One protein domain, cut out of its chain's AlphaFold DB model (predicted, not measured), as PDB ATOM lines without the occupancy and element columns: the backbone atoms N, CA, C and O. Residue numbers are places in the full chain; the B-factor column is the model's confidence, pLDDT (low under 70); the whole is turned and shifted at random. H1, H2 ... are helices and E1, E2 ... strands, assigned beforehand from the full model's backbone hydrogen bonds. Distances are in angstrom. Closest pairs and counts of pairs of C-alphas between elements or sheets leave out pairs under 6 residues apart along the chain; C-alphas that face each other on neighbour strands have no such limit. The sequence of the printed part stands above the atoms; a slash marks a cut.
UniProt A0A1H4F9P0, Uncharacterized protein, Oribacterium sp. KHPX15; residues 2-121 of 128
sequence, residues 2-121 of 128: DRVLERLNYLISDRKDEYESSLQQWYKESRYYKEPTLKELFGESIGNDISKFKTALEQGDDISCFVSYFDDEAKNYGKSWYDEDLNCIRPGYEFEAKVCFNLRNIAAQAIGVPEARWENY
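What this domain is: This is residues 2 to 121 of the 128 residues of an uncharacterized protein of Oribacterium sp. KHPX15 (UniProt A0A1H4F9P0). Four long helices, H1, H4, H5 and H6, run roughly side by side as a loose bundle; from it residues 21 to 27 and 29 to 34, round short H2, stick out, while the hairpin E1-E2 reaches away beyond H5 and H6. Residues 112 to 121 fold back along H5 and H6. The printed 120 residues are mostly helix, in the order H1 H2 H3 H4 H5 E1 E2 H6, with one antiparallel sheet, E1 - E2. The whole is only just loose, close to compact, with a radius of gyration of the C-alphas of 16.4 A and a flat outline of 48 by 43 by 20 A.

How they stand to each other: Start at H1, residues 2 to 21, which forms a bundle, helices side by side, with H4, residues 44 to 59, and H6, residues 94 to 111. With residues 4 to 8 alone H1 touches H6, C-alphas Val 4 and Ile 106 being closest at 6.1 A, a shallow tilt of 19 degrees, opposite ways. H4 and H6 only just touch, with 3 pairs of C-alphas within 8 A, closest Ile 46 and Glu 96 at 7.7 A. H2, residues 25 to 28, touches no helix. H3, residues 38 to 42, touches H4, closest C-alphas Lys 39 and Gly 47 at 4.3 A. H5, residues 64 to 78, touches H6, closest C-alphas Ala 74 and Ala 97 at 4.2 A. In the hairpin of E1, residues 81 to 83, and E2, residues 88 to 90, find N 90 and O 81 within hydrogen-bond range at 2.8 A. Every O i to N i+4 pair is within range in H1, H3, H4 and H6, and 10 of 11 in H5; H2 is too short for one.

Where its parts are: Find C-alpha 2 at (260.627, 209.135, 346.568); H1 runs 27.8 A from there. H4 measures 22.6 A, H5 22.3 A and H6 25.9 A, ending at C-alpha 111, (266.646, 198.646, 351.166).

The domain as a whole: The C-alphas farthest apart, Asp 2 and Asn 87, are 48.3 A apart. The printed part has no cut and no long link, and no printed residue is under 70 in pLDDT.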
ATOM      1  N   ASP A   2     261.875 208.344 346.599       81.81
ATOM      2  CA  ASP A   2     260.627 209.135 346.568       81.81
ATOM      3  C   ASP A   2     259.355 208.363 346.957       81.81
ATOM      4  O   ASP A   2     258.599 208.817 347.808       81.81
ATOM      5  N   ARG A   3     259.161 207.142 346.435       87.88
ATOM      6  CA  ARG A   3     258.006 206.288 346.794       87.88
ATOM      7  C   ARG A   3     257.986 205.839 348.264       87.88
ATOM      8  O   ARG A   3     256.925 205.545 348.800       87.88
ATOM      9  N   VAL A   4     259.150 205.745 348.911       92.62
ATOM     10  CA  VAL A   4     259.270 205.357 350.330       92.62
ATOM     11  C   VAL A   4     258.887 206.538 351.215       92.62
ATOM     12  O   VAL A   4     258.090 206.382 352.137       92.62
ATOM     13  N   LEU A   5     259.407 207.725 350.893       93.62
ATOM     14  CA  LEU A   5     259.027 208.973 351.556       93.62
ATOM     15  C   LEU A   5     257.534 209.267 351.382       93.62
ATOM     16  O   LEU A   5     256.886 209.682 352.335       93.62
ATOM     17  N   GLU A   6     256.967 209.001 350.204       94.62
ATOM     18  CA  GLU A   6     255.525 209.110 349.957       94.62
ATOM     19  C   GLU A   6     254.717 208.188 350.881       94.62
ATOM     20  O   GLU A   6     253.783 208.647 351.533       94.62
ATOM     21  N   ARG A   7     255.115 206.915 351.021       95.75
ATOM     22  CA  ARG A   7     254.449 205.955 351.920       95.75
ATOM     23  C   ARG A   7     254.562 206.362 353.394       95.75
ATOM     24  O   ARG A   7     253.595 206.212 354.138       95.75
ATOM     25  N   LEU A   8     255.707 206.909 353.812       96.81
ATOM     26  CA  LEU A   8     255.888 207.453 355.163       96.81
ATOM     27  C   LEU A   8     255.008 208.684 355.404       96.81
ATOM     28  O   LEU A   8     254.337 208.772 356.429       96.81
ATOM     29  N   ASN A   9     254.985 209.623 354.459       96.00
ATOM     30  CA  ASN A   9     254.147 210.812 354.561       96.00
ATOM     31  C   ASN A   9     252.660 210.444 354.557       96.00
ATOM     32  O   ASN A   9     251.907 211.036 355.318       96.00
ATOM     33  N   TYR A  10     252.251 209.430 353.789       96.62
ATOM     34  CA  TYR A  10     250.883 208.915 353.819       96.62
ATOM     35  C   TYR A  10     250.501 208.379 355.206       96.62
ATOM     36  O   TYR A  10     249.461 208.764 355.725       96.62
ATOM     37  N   LEU A  11     251.361 207.577 355.848       96.81
ATOM     38  CA  LEU A  11     251.137 207.095 357.221       96.81
ATOM     39  C   LEU A  11     250.963 208.254 358.223       96.81
ATOM     40  O   LEU A  11     250.115 208.192 359.110       96.81
ATOM     41  N   ILE A  12     251.770 209.311 358.088       97.00
ATOM     42  CA  ILE A  12     251.696 210.497 358.953       97.00
ATOM     43  C   ILE A  12     250.408 211.285 358.689       97.00
ATOM     44  O   ILE A  12     249.736 211.684 359.639       97.00
ATOM     45  N   SER A  13     250.064 211.507 357.419       96.38
ATOM     46  CA  SER A  13     248.856 212.228 357.015       96.38
ATOM     47  C   SER A  13     247.586 211.508 357.452       96.38
ATOM     48  O   SER A  13     246.730 212.146 358.044       96.38
ATOM     49  N   ASP A  14     247.500 210.192 357.258       96.00
ATOM     50  CA  ASP A  14     246.352 209.383 357.683       96.00
ATOM     51  C   ASP A  14     246.115 209.509 359.198       96.00
ATOM     52  O   ASP A  14     245.018 209.832 359.654       96.00
ATOM     53  N   ARG A  15     247.187 209.407 359.998       95.75
ATOM     54  CA  ARG A  15     247.098 209.596 361.452       95.75
ATOM     55  C   ARG A  15     246.712 211.023 361.846       95.75
ATOM     56  O   ARG A  15     245.990 211.228 362.824       95.75
ATOM     57  N   LYS A  16     247.226 212.015 361.123       96.06
ATOM     58  CA  LYS A  16     246.868 213.417 361.337       96.06
ATOM     59  C   LYS A  16     245.388 213.646 361.041       96.06
ATOM     60  O   LYS A  16     244.724 214.288 361.848       96.06
ATOM     61  N   ASP A  17     244.868 213.085 359.956       95.06
ATOM     62  CA  ASP A  17     243.462 213.200 359.576       95.06
ATOM     63  C   ASP A  17     242.550 212.545 360.625       95.06
ATOM     64  O   ASP A  17     241.555 213.147 361.036       95.06
ATOM     65  N   GLU A  18     242.918 211.368 361.148       94.38
ATOM     66  CA  GLU A  18     242.225 210.741 362.283       94.38
ATOM     67  C   GLU A  18     242.200 211.660 363.513       94.38
ATOM     68  O   GLU A  18     241.134 211.906 364.087       94.38
ATOM     69  N   TYR A  19     243.357 212.200 363.908       93.12
ATOM     70  CA  TYR A  19     243.464 213.110 365.047       93.12
ATOM     71  C   TYR A  19     242.601 214.357 364.838       93.12
ATOM     72  O   TYR A  19     241.775 214.699 365.688       93.12
ATOM     73  N   GLU A  20     242.729 215.008 363.683       93.31
ATOM     74  CA  GLU A  20     241.958 216.199 363.356       93.31
ATOM     75  C   GLU A  20     240.459 215.898 363.281       93.31
ATOM     76  O   GLU A  20     239.659 216.741 363.683       93.31
ATOM     77  N   SER A  21     240.033 214.720 362.824       93.94
ATOM     78  CA  SER A  21     238.611 214.347 362.774       93.94
ATOM     79  C   SER A  21     237.944 214.328 364.159       93.94
ATOM     80  O   SER A  21     236.746 214.586 364.268       93.94
ATOM     81  N   SER A  22     238.726 214.098 365.220       92.25
ATOM     82  CA  SER A  22     238.250 214.123 366.608       92.25
ATOM     83  C   SER A  22     238.089 215.537 367.180       92.25
ATOM     84  O   SER A  22     237.421 215.732 368.200       92.25
ATOM     85  N   LEU A  23     238.679 216.543 366.525       93.81
ATOM     86  CA  LEU A  23     238.654 217.929 366.976       93.81
ATOM     87  C   LEU A  23     237.422 218.672 366.457       93.81
ATOM     88  O   LEU A  23     237.037 218.572 365.293       93.81
ATOM     89  N   GLN A  24     236.846 219.512 367.315       95.50
ATOM     90  CA  GLN A  24     235.731 220.380 366.945       95.50
ATOM     91  C   GLN A  24     236.157 221.440 365.919       95.50
ATOM     92  O   GLN A  24     237.220 222.045 366.051       95.50
ATOM     93  N   GLN A  25     235.295 221.731 364.939       94.38
ATOM     94  CA  GLN A  25     235.599 222.680 363.857       94.38
ATOM     95  C   GLN A  25     235.975 224.079 364.378       94.38
ATOM     96  O   GLN A  25     236.970 224.653 363.947       94.38
ATOM     97  N   TRP A  26     235.246 224.593 365.376       95.56
ATOM     98  CA  TRP A  26     235.543 225.899 365.980       95.56
ATOM     99  C   TRP A  26     236.935 225.950 366.629       95.56
ATOM    100  O   TRP A  26     237.545 227.016 366.699       95.56
ATOM    101  N   TYR A  27     237.447 224.813 367.115       92.94
ATOM    102  CA  TYR A  27     238.773 224.743 367.720       92.94
ATOM    103  C   TYR A  27     239.856 224.841 366.648       92.94
ATOM    104  O   TYR A  27     240.793 225.615 366.834       92.94
ATOM    105  N   LYS A  28     239.682 224.149 365.512       92.50
ATOM    106  CA  LYS A  28     240.586 224.212 364.348       92.50
ATOM    107  C   LYS A  28     240.701 225.621 363.761       92.50
ATOM    108  O   LYS A  28     241.760 226.010 363.288       92.50
ATOM    109  N   GLU A  29     239.621 226.399 363.825       94.75
ATOM    110  CA  GLU A  29     239.576 227.798 363.372       94.75
ATOM    111  C   GLU A  29     240.098 228.796 364.424       94.75
ATOM    112  O   GLU A  29     240.245 229.990 364.152       94.75
ATOM    113  N   SER A  30     240.373 228.337 365.649       95.12
ATOM    114  CA  SER A  30     240.803 229.207 366.739       95.12
ATOM    115  C   SER A  30     242.291 229.556 366.649       95.12
ATOM    116  O   SER A  30     243.122 228.757 366.227       95.12
ATOM    117  N   ARG A  31     242.671 230.720 367.191       95.75
ATOM    118  CA  ARG A  31     244.085 231.129 367.337       95.75
ATOM    119  C   ARG A  31     244.933 230.200 368.220       95.75
ATOM    120  O   ARG A  31     246.141 230.392 368.315       95.75
ATOM    121  N   TYR A  32     244.288 229.295 368.955       93.31
ATOM    122  CA  TYR A  32     244.950 228.334 369.832       93.31
ATOM    123  C   TYR A  32     245.231 227.008 369.128       93.31
ATOM    124  O   TYR A  32     245.945 226.182 369.695       93.31
ATOM    125  N   TYR A  33     244.687 226.808 367.922       93.81
ATOM    126  CA  TYR A  33     245.014 225.649 367.114       93.81
ATOM    127  C   TYR A  33     246.487 225.683 366.723       93.81
ATOM    128  O   TYR A  33     247.014 226.703 366.269       93.81
ATOM    129  N   LYS A  34     247.144 224.546 366.905       93.62
ATOM    130  CA  LYS A  34     248.479 224.278 366.393       93.62
ATOM    131  C   LYS A  34     248.423 222.934 365.703       93.62
ATOM    132  O   LYS A  34     247.763 222.020 366.189       93.62
ATOM    133  N   GLU A  35     249.105 222.845 364.573       90.94
ATOM    134  CA  GLU A  35     249.243 221.581 363.871       90.94
ATOM    135  C   GLU A  35     249.928 220.557 364.791       90.94
ATOM    136  O   GLU A  35     250.938 220.904 365.417       90.94
ATOM    137  N   PRO A  36     249.382 219.332 364.910       93.81
ATOM    138  CA  PRO A  36     249.929 218.339 365.815       93.81
ATOM    139  C   PRO A  36     251.311 217.881 365.345       93.81
ATOM    140  O   PRO A  36     251.549 217.580 364.174       93.81
ATOM    141  N   THR A  37     252.232 217.801 366.289       95.38
ATOM    142  CA  THR A  37     253.566 217.237 366.104       95.38
ATOM    143  C   THR A  37     253.508 215.713 366.000       95.38
ATOM    144  O   THR A  37     252.572 215.070 366.469       95.38
ATOM    145  N   LEU A  38     254.568 215.091 365.471       96.19
ATOM    146  CA  LEU A  38     254.683 213.625 365.450       96.19
ATOM    147  C   LEU A  38     254.562 213.000 366.847       96.19
ATOM    148  O   LEU A  38     254.002 211.917 366.987       96.19
ATOM    149  N   LYS A  39     255.036 213.700 367.885       96.38
ATOM    150  CA  LYS A  39     254.893 213.264 369.278       96.38
ATOM    151  C   LYS A  39     253.440 213.284 369.752       96.38
ATOM    152  O   LYS A  39     253.039 212.399 370.495       96.38
ATOM    153  N   GLU A  40     252.654 214.269 369.325       94.25
ATOM    154  CA  GLU A  40     251.224 214.346 369.647       94.25
ATOM    155  C   GLU A  40     250.409 213.300 368.873       94.25
ATOM    156  O   GLU A  40     249.434 212.774 369.402       94.25
ATOM    157  N   LEU A  41     250.829 212.951 367.653       95.69
ATOM    158  CA  LEU A  41     250.143 211.966 366.807       95.69
ATOM    159  C   LEU A  41     250.421 210.507 367.203       95.69
ATOM    160  O   LEU A  41     249.510 209.673 367.159       95.69
ATOM    161  N   PHE A  42     251.669 210.197 367.561       96.00
ATOM    162  CA  PHE A  42     252.159 208.824 367.745       96.00
ATOM    163  C   PHE A  42     252.700 208.534 369.153       96.00
ATOM    164  O   PHE A  42     253.126 207.415 369.424       96.00
ATOM    165  N   GLY A  43     252.699 209.518 370.053       95.12
ATOM    166  CA  GLY A  43     253.392 209.433 371.337       95.12
ATOM    167  C   GLY A  43     254.871 209.811 371.221       95.12
ATOM    168  O   GLY A  43     255.461 209.833 370.140       95.12
ATOM    169  N   GLU A  44     255.493 210.139 372.356       94.88
ATOM    170  CA  GLU A  44     256.843 210.710 372.368       94.88
ATOM    171  C   GLU A  44     257.909 209.766 371.792       94.88
ATOM    172  O   GLU A  44     258.741 210.214 371.002       94.88
ATOM    173  N   SER A  45     257.870 208.477 372.148       94.62
ATOM    174  CA  SER A  45     258.859 207.490 371.689       94.62
ATOM    175  C   SER A  45     258.806 207.317 370.167       94.62
ATOM    176  O   SER A  45     259.743 207.686 369.457       94.62
ATOM    177  N   ILE A  46     257.654 206.881 369.652       97.19
ATOM    178  CA  ILE A  46     257.458 206.611 368.222       97.19
ATOM    179  C   ILE A  46     257.600 207.895 367.395       97.19
ATOM    180  O   ILE A  46     258.216 207.879 366.331       97.19
ATOM    181  N   GLY A  47     257.101 209.035 367.884       97.38
ATOM    182  CA  GLY A  47     257.240 210.319 367.197       97.38
ATOM    183  C   GLY A  47     258.701 210.748 366.995       97.38
ATOM    184  O   GLY A  47     259.050 211.288 365.937       97.38
ATOM    185  N   ASN A  48     259.576 210.474 367.970       97.44
ATOM    186  CA  ASN A  48     261.016 210.708 367.824       97.44
ATOM    187  C   ASN A  48     261.634 209.776 366.775       97.44
ATOM    188  O   ASN A  48     262.462 210.219 365.980       97.44
ATOM    189  N   ASP A  49     261.235 208.508 366.747       97.31
ATOM    190  CA  ASP A  49     261.809 207.530 365.824       97.31
ATOM    191  C   ASP A  49     261.359 207.746 364.380       97.31
ATOM    192  O   ASP A  49     262.185 207.672 363.471       97.31
ATOM    193  N   ILE A  50     260.098 208.139 364.165       97.56
ATOM    194  CA  ILE A  50     259.617 208.605 362.857       97.56
ATOM    195  C   ILE A  50     260.436 209.809 362.388       97.56
ATOM    196  O   ILE A  50     260.837 209.857 361.227       97.56
ATOM    197  N   SER A  51     260.720 210.768 363.280       97.06
ATOM    198  CA  SER A  51     261.526 211.946 362.936       97.06
ATOM    199  C   SER A  51     262.932 211.547 362.484       97.06
ATOM    200  O   SER A  51     263.368 211.971 361.417       97.06
ATOM    201  N   LYS A  52     263.620 210.680 363.245       96.75
ATOM    202  CA  LYS A  52     264.956 210.169 362.886       96.75
ATOM    203  C   LYS A  52     264.935 209.422 361.555       96.75
ATOM    204  O   LYS A  52     265.792 209.659 360.711       96.75
ATOM    205  N   PHE A  53     263.954 208.542 361.360       96.88
ATOM    206  CA  PHE A  53     263.832 207.748 360.142       96.88
ATOM    207  C   PHE A  53     263.560 208.624 358.916       96.88
ATOM    208  O   PHE A  53     264.197 208.450 357.878       96.88
ATOM    209  N   LYS A  54     262.671 209.615 359.045       96.44
ATOM    210  CA  LYS A  54     262.400 210.599 357.994       96.44
ATOM    211  C   LYS A  54     263.661 211.382 357.626       96.44
ATOM    212  O   LYS A  54     263.980 211.474 356.447       96.44
ATOM    213  N   THR A  55     264.398 211.885 358.618       96.06
ATOM    214  CA  THR A  55     265.662 212.597 358.385       96.06
ATOM    215  C   THR A  55     266.681 211.716 357.660       96.06
ATOM    216  O   THR A  55     267.259 212.167 356.676       96.06
ATOM    217  N   ALA A  56     266.844 210.457 358.075       94.94
ATOM    218  CA  ALA A  56     267.757 209.521 357.419       94.94
ATOM    219  C   ALA A  56     267.361 209.251 355.953       94.94
ATOM    220  O   ALA A  56     268.212 209.249 355.063       94.94
ATOM    221  N   LEU A  57     266.060 209.096 355.668       93.75
ATOM    222  CA  LEU A  57     265.549 208.944 354.300       93.75
ATOM    223  C   LEU A  57     265.803 210.181 353.427       93.75
ATOM    224  O   LEU A  57     266.164 210.039 352.260       93.75
ATOM    225  N   GLU A  58     265.592 211.379 353.973       93.75
ATOM    226  CA  GLU A  58     265.783 212.652 353.265       93.75
ATOM    227  C   GLU A  58     267.264 212.953 352.997       93.75
ATOM    228  O   GLU A  58     267.596 213.527 351.960       93.75
ATOM    229  N   GLN A  59     268.156 212.547 353.905       93.06
ATOM    230  CA  GLN A  59     269.607 212.726 353.772       93.06
ATOM    231  C   GLN A  59     270.271 211.630 352.927       93.06
ATOM    232  O   GLN A  59     271.395 211.812 352.462       93.06
ATOM    233  N   GLY A  60     269.561 210.528 352.662       88.00
ATOM    234  CA  GLY A  60     270.113 209.376 351.952       88.00
ATOM    235  C   GLY A  60     271.107 208.579 352.799       88.00
ATOM    236  O   GLY A  60     272.021 207.967 352.244       88.00
ATOM    237  N   ASP A  61     270.934 208.601 354.120       92.31
ATOM    238  CA  ASP A  61     271.766 207.866 355.068       92.31
ATOM    239  C   ASP A  61     271.538 206.349 354.970       92.31
ATOM    240  O   ASP A  61     270.563 205.862 354.383       92.31
ATOM    241  N   ASP A  62     272.433 205.579 355.590       90.25
ATOM    242  CA  ASP A  62     272.220 204.147 355.778       90.25
ATOM    243  C   ASP A  62     271.058 203.905 356.751       90.25
ATOM    244  O   ASP A  62     271.135 204.187 357.947       90.25
ATOM    245  N   ILE A  63     269.973 203.352 356.213       91.81
ATOM    246  CA  ILE A  63     268.742 203.036 356.941       91.81
ATOM    247  C   ILE A  63     268.576 201.536 357.221       91.81
ATOM    248  O   ILE A  63     267.507 201.104 357.655       91.81
ATOM    249  N   SER A  64     269.602 200.718 356.961       92.75
ATOM    250  CA  SER A  64     269.527 199.261 357.126       92.75
ATOM    251  C   SER A  64     269.153 198.842 358.553       92.75
ATOM    252  O   SER A  64     268.387 197.893 358.741       92.75
ATOM    253  N   CYS A  65     269.606 199.598 359.557       94.88
ATOM    254  CA  CYS A  65     269.302 199.358 360.967       94.88
ATOM    255  C   CYS A  65     267.822 199.567 361.326       94.88
ATOM    256  O   CYS A  65     267.334 198.943 362.269       94.88
ATOM    257  N   PHE A  66     267.083 200.395 360.575       96.69
ATOM    258  CA  PHE A  66     265.680 200.683 360.876       96.69
ATOM    259  C   PHE A  66     264.776 199.475 360.639       96.69
ATOM    260  O   PHE A  66     263.754 199.352 361.310       96.69
ATOM    261  N   VAL A  67     265.152 198.555 359.741       96.56
ATOM    262  CA  VAL A  67     264.375 197.324 359.539       96.56
ATOM    263  C   VAL A  67     264.366 196.491 360.812       96.56
ATOM    264  O   VAL A  67     263.287 196.162 361.286       96.56
ATOM    265  N   SER A  68     265.534 196.176 361.384       96.06
ATOM    266  CA  SER A  68     265.611 195.398 362.627       96.06
ATOM    267  C   SER A  68     265.062 196.169 363.822       96.06
ATOM    268  O   SER A  68     264.343 195.598 364.630       96.06
ATOM    269  N   TYR A  69     265.340 197.472 363.901       97.56
ATOM    270  CA  TYR A  69     264.857 198.309 364.998       97.56
ATOM    271  C   TYR A  69     263.327 198.301 365.090       97.56
ATOM    272  O   TYR A  69     262.765 197.954 366.123       97.56
ATOM    273  N   PHE A  70     262.637 198.618 363.990       97.88
ATOM    274  CA  PHE A  70     261.177 198.629 363.989       97.88
ATOM    275  C   PHE A  70     260.568 197.223 364.073       97.88
ATOM    276  O   PHE A  70     259.443 197.083 364.545       97.88
ATOM    277  N   ASP A  71     261.292 196.184 363.639       96.50
ATOM    278  CA  ASP A  71     260.894 194.784 363.824       96.50
ATOM    279  C   ASP A  71     260.833 194.405 365.310       96.50
ATOM    280  O   ASP A  71     259.835 193.837 365.760       96.50
ATOM    281  N   ASP A  72     261.871 194.764 366.065       96.56
ATOM    282  CA  ASP A  72     261.963 194.511 367.502       96.56
ATOM    283  C   ASP A  72     260.937 195.346 368.276       96.56
ATOM    284  O   ASP A  72     260.210 194.803 369.111       96.56
ATOM    285  N   GLU A  73     260.792 196.634 367.951       97.12
ATOM    286  CA  GLU A  73     259.788 197.499 368.582       97.12
ATOM    287  C   GLU A  73     258.360 196.998 368.330       97.12
ATOM    288  O   GLU A  73     257.559 196.922 369.260       97.12
ATOM    289  N   ALA A  74     258.035 196.584 367.099       96.19
ATOM    290  CA  ALA A  74     256.712 196.048 366.781       96.19
ATOM    291  C   ALA A  74     256.386 194.796 367.610       96.19
ATOM    292  O   ALA A  74     255.285 194.686 368.151       96.19
ATOM    293  N   LYS A  75     257.354 193.882 367.766       94.81
ATOM    294  CA  LYS A  75     257.206 192.688 368.613       94.81
ATOM    295  C   LYS A  75     257.064 193.044 370.088       94.81
ATOM    296  O   LYS A  75     256.233 192.457 370.773       94.81
ATOM    297  N   ASN A  76     257.865 193.989 370.577       94.44
ATOM    298  CA  ASN A  76     257.836 194.409 371.975       94.44
ATOM    299  C   ASN A  76     256.485 195.023 372.341       94.44
ATOM    300  O   ASN A  76     255.900 194.640 373.352       94.44
ATOM    301  N   TYR A  77     255.962 195.919 371.502       94.94
ATOM    302  CA  TYR A  77     254.646 196.509 371.724       94.94
ATOM    303  C   TYR A  77     253.525 195.483 371.612       94.94
ATOM    304  O   TYR A  77     252.594 195.519 372.411       94.94
ATOM    305  N   GLY A  78     253.592 194.558 370.654       94.38
ATOM    306  CA  GLY A  78     252.502 193.614 370.429       94.38
ATOM    307  C   GLY A  78     252.493 192.397 371.351       94.38
ATOM    308  O   GLY A  78     251.533 191.621 371.308       94.38
ATOM    309  N   LYS A  79     253.517 192.239 372.195       92.56
ATOM    310  CA  LYS A  79     253.608 191.172 373.189       92.56
ATOM    311  C   LYS A  79     252.658 191.423 374.360       92.56
ATOM    312  O   LYS A  79     252.629 192.508 374.940       92.56
ATOM    313  N   SER A  80     251.907 190.396 374.738       92.19
ATOM    314  CA  SER A  80     251.050 190.437 375.923       92.19
ATOM    315  C   SER A  80     251.888 190.344 377.200       92.19
ATOM    316  O   SER A  80     252.951 189.719 377.233       92.19
ATOM    317  N   TRP A  81     251.400 190.935 378.286       89.44
ATOM    318  CA  TRP A  81     252.087 190.917 379.577       89.44
ATOM    319  C   TRP A  81     251.104 190.667 380.720       89.44
ATOM    320  O   TRP A  81     249.905 190.912 380.599       89.44
ATOM    321  N   TYR A  82     251.604 190.109 381.820       91.19
ATOM    322  CA  TYR A  82     250.791 189.842 383.000       91.19
ATOM    323  C   TYR A  82     250.790 191.061 383.920       91.19
ATOM    324  O   TYR A  82     251.849 191.499 384.365       91.19
ATOM    325  N   ASP A  83     249.606 191.594 384.198       92.50
ATOM    326  CA  ASP A  83     249.394 192.708 385.115       92.50
ATOM    327  C   ASP A  83     249.122 192.131 386.505       92.50
ATOM    328  O   ASP A  83     248.054 191.567 386.756       92.50
ATOM    329  N   GLU A  84     250.134 192.196 387.376       93.69
ATOM    330  CA  GLU A  84     250.068 191.641 388.734       93.69
ATOM    331  C   GLU A  84     249.021 192.360 389.594       93.69
ATOM    332  O   GLU A  84     248.327 191.706 390.373       93.69
ATOM    333  N   ASP A  85     248.847 193.671 389.400       94.69
ATOM    334  CA  ASP A  85     247.896 194.485 390.160       94.69
ATOM    335  C   ASP A  85     246.445 194.127 389.812       94.69
ATOM    336  O   ASP A  85     245.568 194.104 390.681       94.69
ATOM    337  N   LEU A  86     246.181 193.819 388.539       91.88
ATOM    338  CA  LEU A  86     244.858 193.416 388.053       91.88
ATOM    339  C   LEU A  86     244.663 191.894 387.981       91.88
ATOM    340  O   LEU A  86     243.564 191.438 387.657       91.88
ATOM    341  N   ASN A  87     245.707 191.114 388.269       94.06
ATOM    342  CA  ASN A  87     245.737 189.654 388.201       94.06
ATOM    343  C   ASN A  87     245.161 189.101 386.878       94.06
ATOM    344  O   ASN A  87     244.326 188.189 386.866       94.06
ATOM    345  N   CYS A  88     245.565 189.695 385.751       91.31
ATOM    346  CA  CYS A  88     245.093 189.318 384.417       91.31
ATOM    347  C   CYS A  88     246.164 189.529 383.337       91.31
ATOM    348  O   CYS A  88     247.112 190.292 383.511       91.31
ATOM    349  N   ILE A  89     246.003 188.859 382.191       91.25
ATOM    350  CA  ILE A  89     246.852 189.086 381.016       91.25
ATOM    351  C   ILE A  89     246.324 190.305 380.253       91.25
ATOM    352  O   ILE A  89     245.177 190.326 379.790       91.25
ATOM    353  N   ARG A  90     247.179 191.311 380.090       88.62
ATOM    354  CA  ARG A  90     246.934 192.477 379.247       88.62
ATOM    355  C   ARG A  90     247.401 192.174 377.826       88.62
ATOM    356  O   ARG A  90     248.510 191.659 377.659       88.62
ATOM    357  N   PRO A  91     246.586 192.488 376.805       90.94
ATOM    358  CA  PRO A  91     247.062 192.413 375.435       90.94
ATOM    359  C   PRO A  91     248.178 193.440 375.222       90.94
ATOM    360  O   PRO A  91     248.249 194.450 375.933       90.94
ATOM    361  N   GLY A  92     249.023 193.184 374.228       90.62
ATOM    362  CA  GLY A  92     249.977 194.176 373.750       90.62
ATOM    363  C   GLY A  92     249.294 195.457 373.255       90.62
ATOM    364  O   GLY A  92     248.078 195.533 373.057       90.62
ATOM    365  N   TYR A  93     250.104 196.474 373.023       92.94
ATOM    366  CA  TYR A  93     249.698 197.768 372.501       92.94
ATOM    367  C   TYR A  93     249.554 197.700 370.972       92.94
ATOM    368  O   TYR A  93     250.516 197.882 370.227       92.94
ATOM    369  N   GLU A  94     248.344 197.379 370.499       94.06
ATOM    370  CA  GLU A  94     248.064 197.125 369.074       94.06
ATOM    371  C   GLU A  94     248.443 198.294 368.161       94.06
ATOM    372  O   GLU A  94     249.016 198.086 367.090       94.06
ATOM    373  N   PHE A  95     248.122 199.524 368.573       93.69
ATOM    374  CA  PHE A  95     248.379 200.722 367.779       93.69
ATOM    375  C   PHE A  95     249.882 200.914 367.554       93.69
ATOM    376  O   PHE A  95     250.334 201.009 366.413       93.69
ATOM    377  N   GLU A  96     250.658 200.906 368.631       95.75
ATOM    378  CA  GLU A  96     252.105 201.074 368.630       95.75
ATOM    379  C   GLU A  96     252.788 199.962 367.828       95.75
ATOM    380  O   GLU A  96     253.607 200.239 366.947       95.75
ATOM    381  N   ALA A  97     252.373 198.710 368.044       96.00
ATOM    382  CA  ALA A  97     252.868 197.565 367.290       96.00
ATOM    383  C   ALA A  97     252.608 197.719 365.783       96.00
ATOM    384  O   ALA A  97     253.498 197.481 364.964       96.00
ATOM    385  N   LYS A  98     251.407 198.170 365.401       96.06
ATOM    386  CA  LYS A  98     251.014 198.360 363.999       96.06
ATOM    387  C   LYS A  98     251.778 199.497 363.330       96.06
ATOM    388  O   LYS A  98     252.165 199.370 362.166       96.06
ATOM    389  N   VAL A  99     252.026 200.589 364.049       97.25
ATOM    390  CA  VAL A  99     252.844 201.698 363.545       97.25
ATOM    391  C   VAL A  99     254.278 201.230 363.303       97.25
ATOM    392  O   VAL A  99     254.777 201.399 362.190       97.25
ATOM    393  N   CYS A 100     254.915 200.569 364.275       97.69
ATOM    394  CA  CYS A 100     256.270 200.041 364.098       97.69
ATOM    395  C   CYS A 100     256.339 198.990 362.977       97.69
ATOM    396  O   CYS A 100     257.241 199.044 362.146       97.69
ATOM    397  N   PHE A 101     255.344 198.108 362.850       97.50
ATOM    398  CA  PHE A 101     255.245 197.164 361.732       97.50
ATOM    399  C   PHE A 101     255.221 197.870 360.363       97.50
ATOM    400  O   PHE A 101     255.951 197.491 359.441       97.50
ATOM    401  N   ASN A 102     254.416 198.926 360.227       97.62
ATOM    402  CA  ASN A 102     254.357 199.708 358.994       97.62
ATOM    403  C   ASN A 102     255.696 200.399 358.702       97.62
ATOM    404  O   ASN A 102     256.168 200.350 357.565       97.62
ATOM    405  N   LEU A 103     256.339 200.985 359.715       97.88
ATOM    406  CA  LEU A 103     257.654 201.621 359.585       97.88
ATOM    407  C   LEU A 103     258.738 200.618 359.172       97.88
ATOM    408  O   LEU A 103     259.517 200.898 358.259       97.88
ATOM    409  N   ARG A 104     258.725 199.412 359.749       97.06
ATOM    410  CA  ARG A 104     259.590 198.295 359.349       97.06
ATOM    411  C   ARG A 104     259.417 197.956 357.873       97.06
ATOM    412  O   ARG A 104     260.410 197.774 357.171       97.06
ATOM    413  N   ASN A 105     258.182 197.872 357.375       97.38
ATOM    414  CA  ASN A 105     257.919 197.555 355.967       97.38
ATOM    415  C   ASN A 105     258.285 198.701 355.012       97.38
ATOM    416  O   ASN A 105     258.773 198.443 353.912       97.38
ATOM    417  N   ILE A 106     258.137 199.957 355.443       97.06
ATOM    418  CA  ILE A 106     258.637 201.124 354.704       97.06
ATOM    419  C   ILE A 106     260.171 201.069 354.601       97.06
ATOM    420  O   ILE A 106     260.716 201.212 353.506       97.06
ATOM    421  N   ALA A 107     260.873 200.796 355.706       96.19
ATOM    422  CA  ALA A 107     262.326 200.622 355.710       96.19
ATOM    423  C   ALA A 107     262.763 199.427 354.844       96.19
ATOM    424  O   ALA A 107     263.704 199.537 354.059       96.19
ATOM    425  N   ALA A 108     262.033 198.310 354.914       95.88
ATOM    426  CA  ALA A 108     262.305 197.110 354.131       95.88
ATOM    427  C   ALA A 108     262.232 197.376 352.621       95.88
ATOM    428  O   ALA A 108     263.140 197.006 351.871       95.88
ATOM    429  N   GLN A 109     261.191 198.091 352.189       95.38
ATOM    430  CA  GLN A 109     261.017 198.519 350.804       95.38
ATOM    431  C   GLN A 109     262.180 199.402 350.329       95.38
ATOM    432  O   GLN A 109     262.604 199.297 349.178       95.38
ATOM    433  N   ALA A 110     262.697 200.266 351.201       93.38
ATOM    434  CA  ALA A 110     263.763 201.198 350.865       93.38
ATOM    435  C   ALA A 110     265.111 200.513 350.601       93.38
ATOM    436  O   ALA A 110     265.847 200.952 349.720       93.38
ATOM    437  N   ILE A 111     265.400 199.419 351.314       94.06
ATOM    438  CA  ILE A 111     266.646 198.646 351.166       94.06
ATOM    439  C   ILE A 111     266.482 197.361 350.336       94.06
ATOM    440  O   ILE A 111     267.440 196.613 350.159       94.06
ATOM    441  N   GLY A 112     265.277 197.088 349.822       93.94
ATOM    442  CA  GLY A 112     265.000 195.939 348.955       93.94
ATOM    443  C   GLY A 112     264.903 194.589 349.674       93.94
ATOM    444  O   GLY A 112     265.163 193.559 349.052       93.94
ATOM    445  N   VAL A 113     264.527 194.567 350.956       94.31
ATOM    446  CA  VAL A 113     264.257 193.320 351.695       94.31
ATOM    447  C   VAL A 113     262.750 193.022 351.762       94.31
ATOM    448  O   VAL A 113     261.937 193.942 351.649       94.31
ATOM    449  N   PRO A 114     262.337 191.750 351.930       95.75
ATOM    450  CA  PRO A 114     260.923 191.382 351.918       95.75
ATOM    451  C   PRO A 114     260.098 192.052 353.025       95.75
ATOM    452  O   PRO A 114     260.515 192.110 354.190       95.75
ATOM    453  N   GLU A 115     258.889 192.492 352.674       95.31
ATOM    454  CA  GLU A 115     257.886 192.936 353.646       95.31
ATOM    455  C   GLU A 115     257.448 191.771 354.547       95.31
ATOM    456  O   GLU A 115     257.352 190.618 354.120       95.31
ATOM    457  N   ALA A 116     257.200 192.082 355.814       94.69
ATOM    458  CA  ALA A 116     256.696 191.143 356.794       94.69
ATOM    459  C   ALA A 116     255.171 191.193 356.839       94.69
ATOM    460  O   ALA A 116     254.536 192.118 356.327       94.69
ATOM    461  N   ARG A 117     254.588 190.181 357.479       93.25
ATOM    462  CA  ARG A 117     253.145 190.047 357.664       93.25
ATOM    463  C   ARG A 117     252.749 190.414 359.091       93.25
ATOM    464  O   ARG A 117     253.489 190.096 360.021       93.25
ATOM    465  N   TRP A 118     251.609 191.084 359.241       92.56
ATOM    466  CA  TRP A 118     251.150 191.654 360.512       92.56
ATOM    467  C   TRP A 118     250.937 190.598 361.603       92.56
ATOM    468  O   TRP A 118     251.236 190.834 362.768       92.56
ATOM    469  N   GLU A 119     250.503 189.404 361.212       88.69
ATOM    470  CA  GLU A 119     250.166 188.286 362.097       88.69
ATOM    471  C   GLU A 119     251.343 187.817 362.968       88.69
ATOM    472  O   GLU A 119     251.137 187.115 363.953       88.69
ATOM    473  N   ASN A 120     252.574 188.214 362.635       86.00
ATOM    474  CA  ASN A 120     253.771 187.881 363.404       86.00
ATOM    475  C   ASN A 120     254.069 188.859 364.556       86.00
ATOM    476  O   ASN A 120     255.027 188.624 365.291       86.00
ATOM    477  N   TYR A 121     253.328 189.967 364.679       87.06
ATOM    478  CA  TYR A 121     253.712 191.094 365.544       87.06
ATOM    479  C   TYR A 121     252.710 191.430 366.636       87.06
ATOM    480  O   TYR A 121     253.035 192.257 367.474       87.06
TER     481      TYR A 121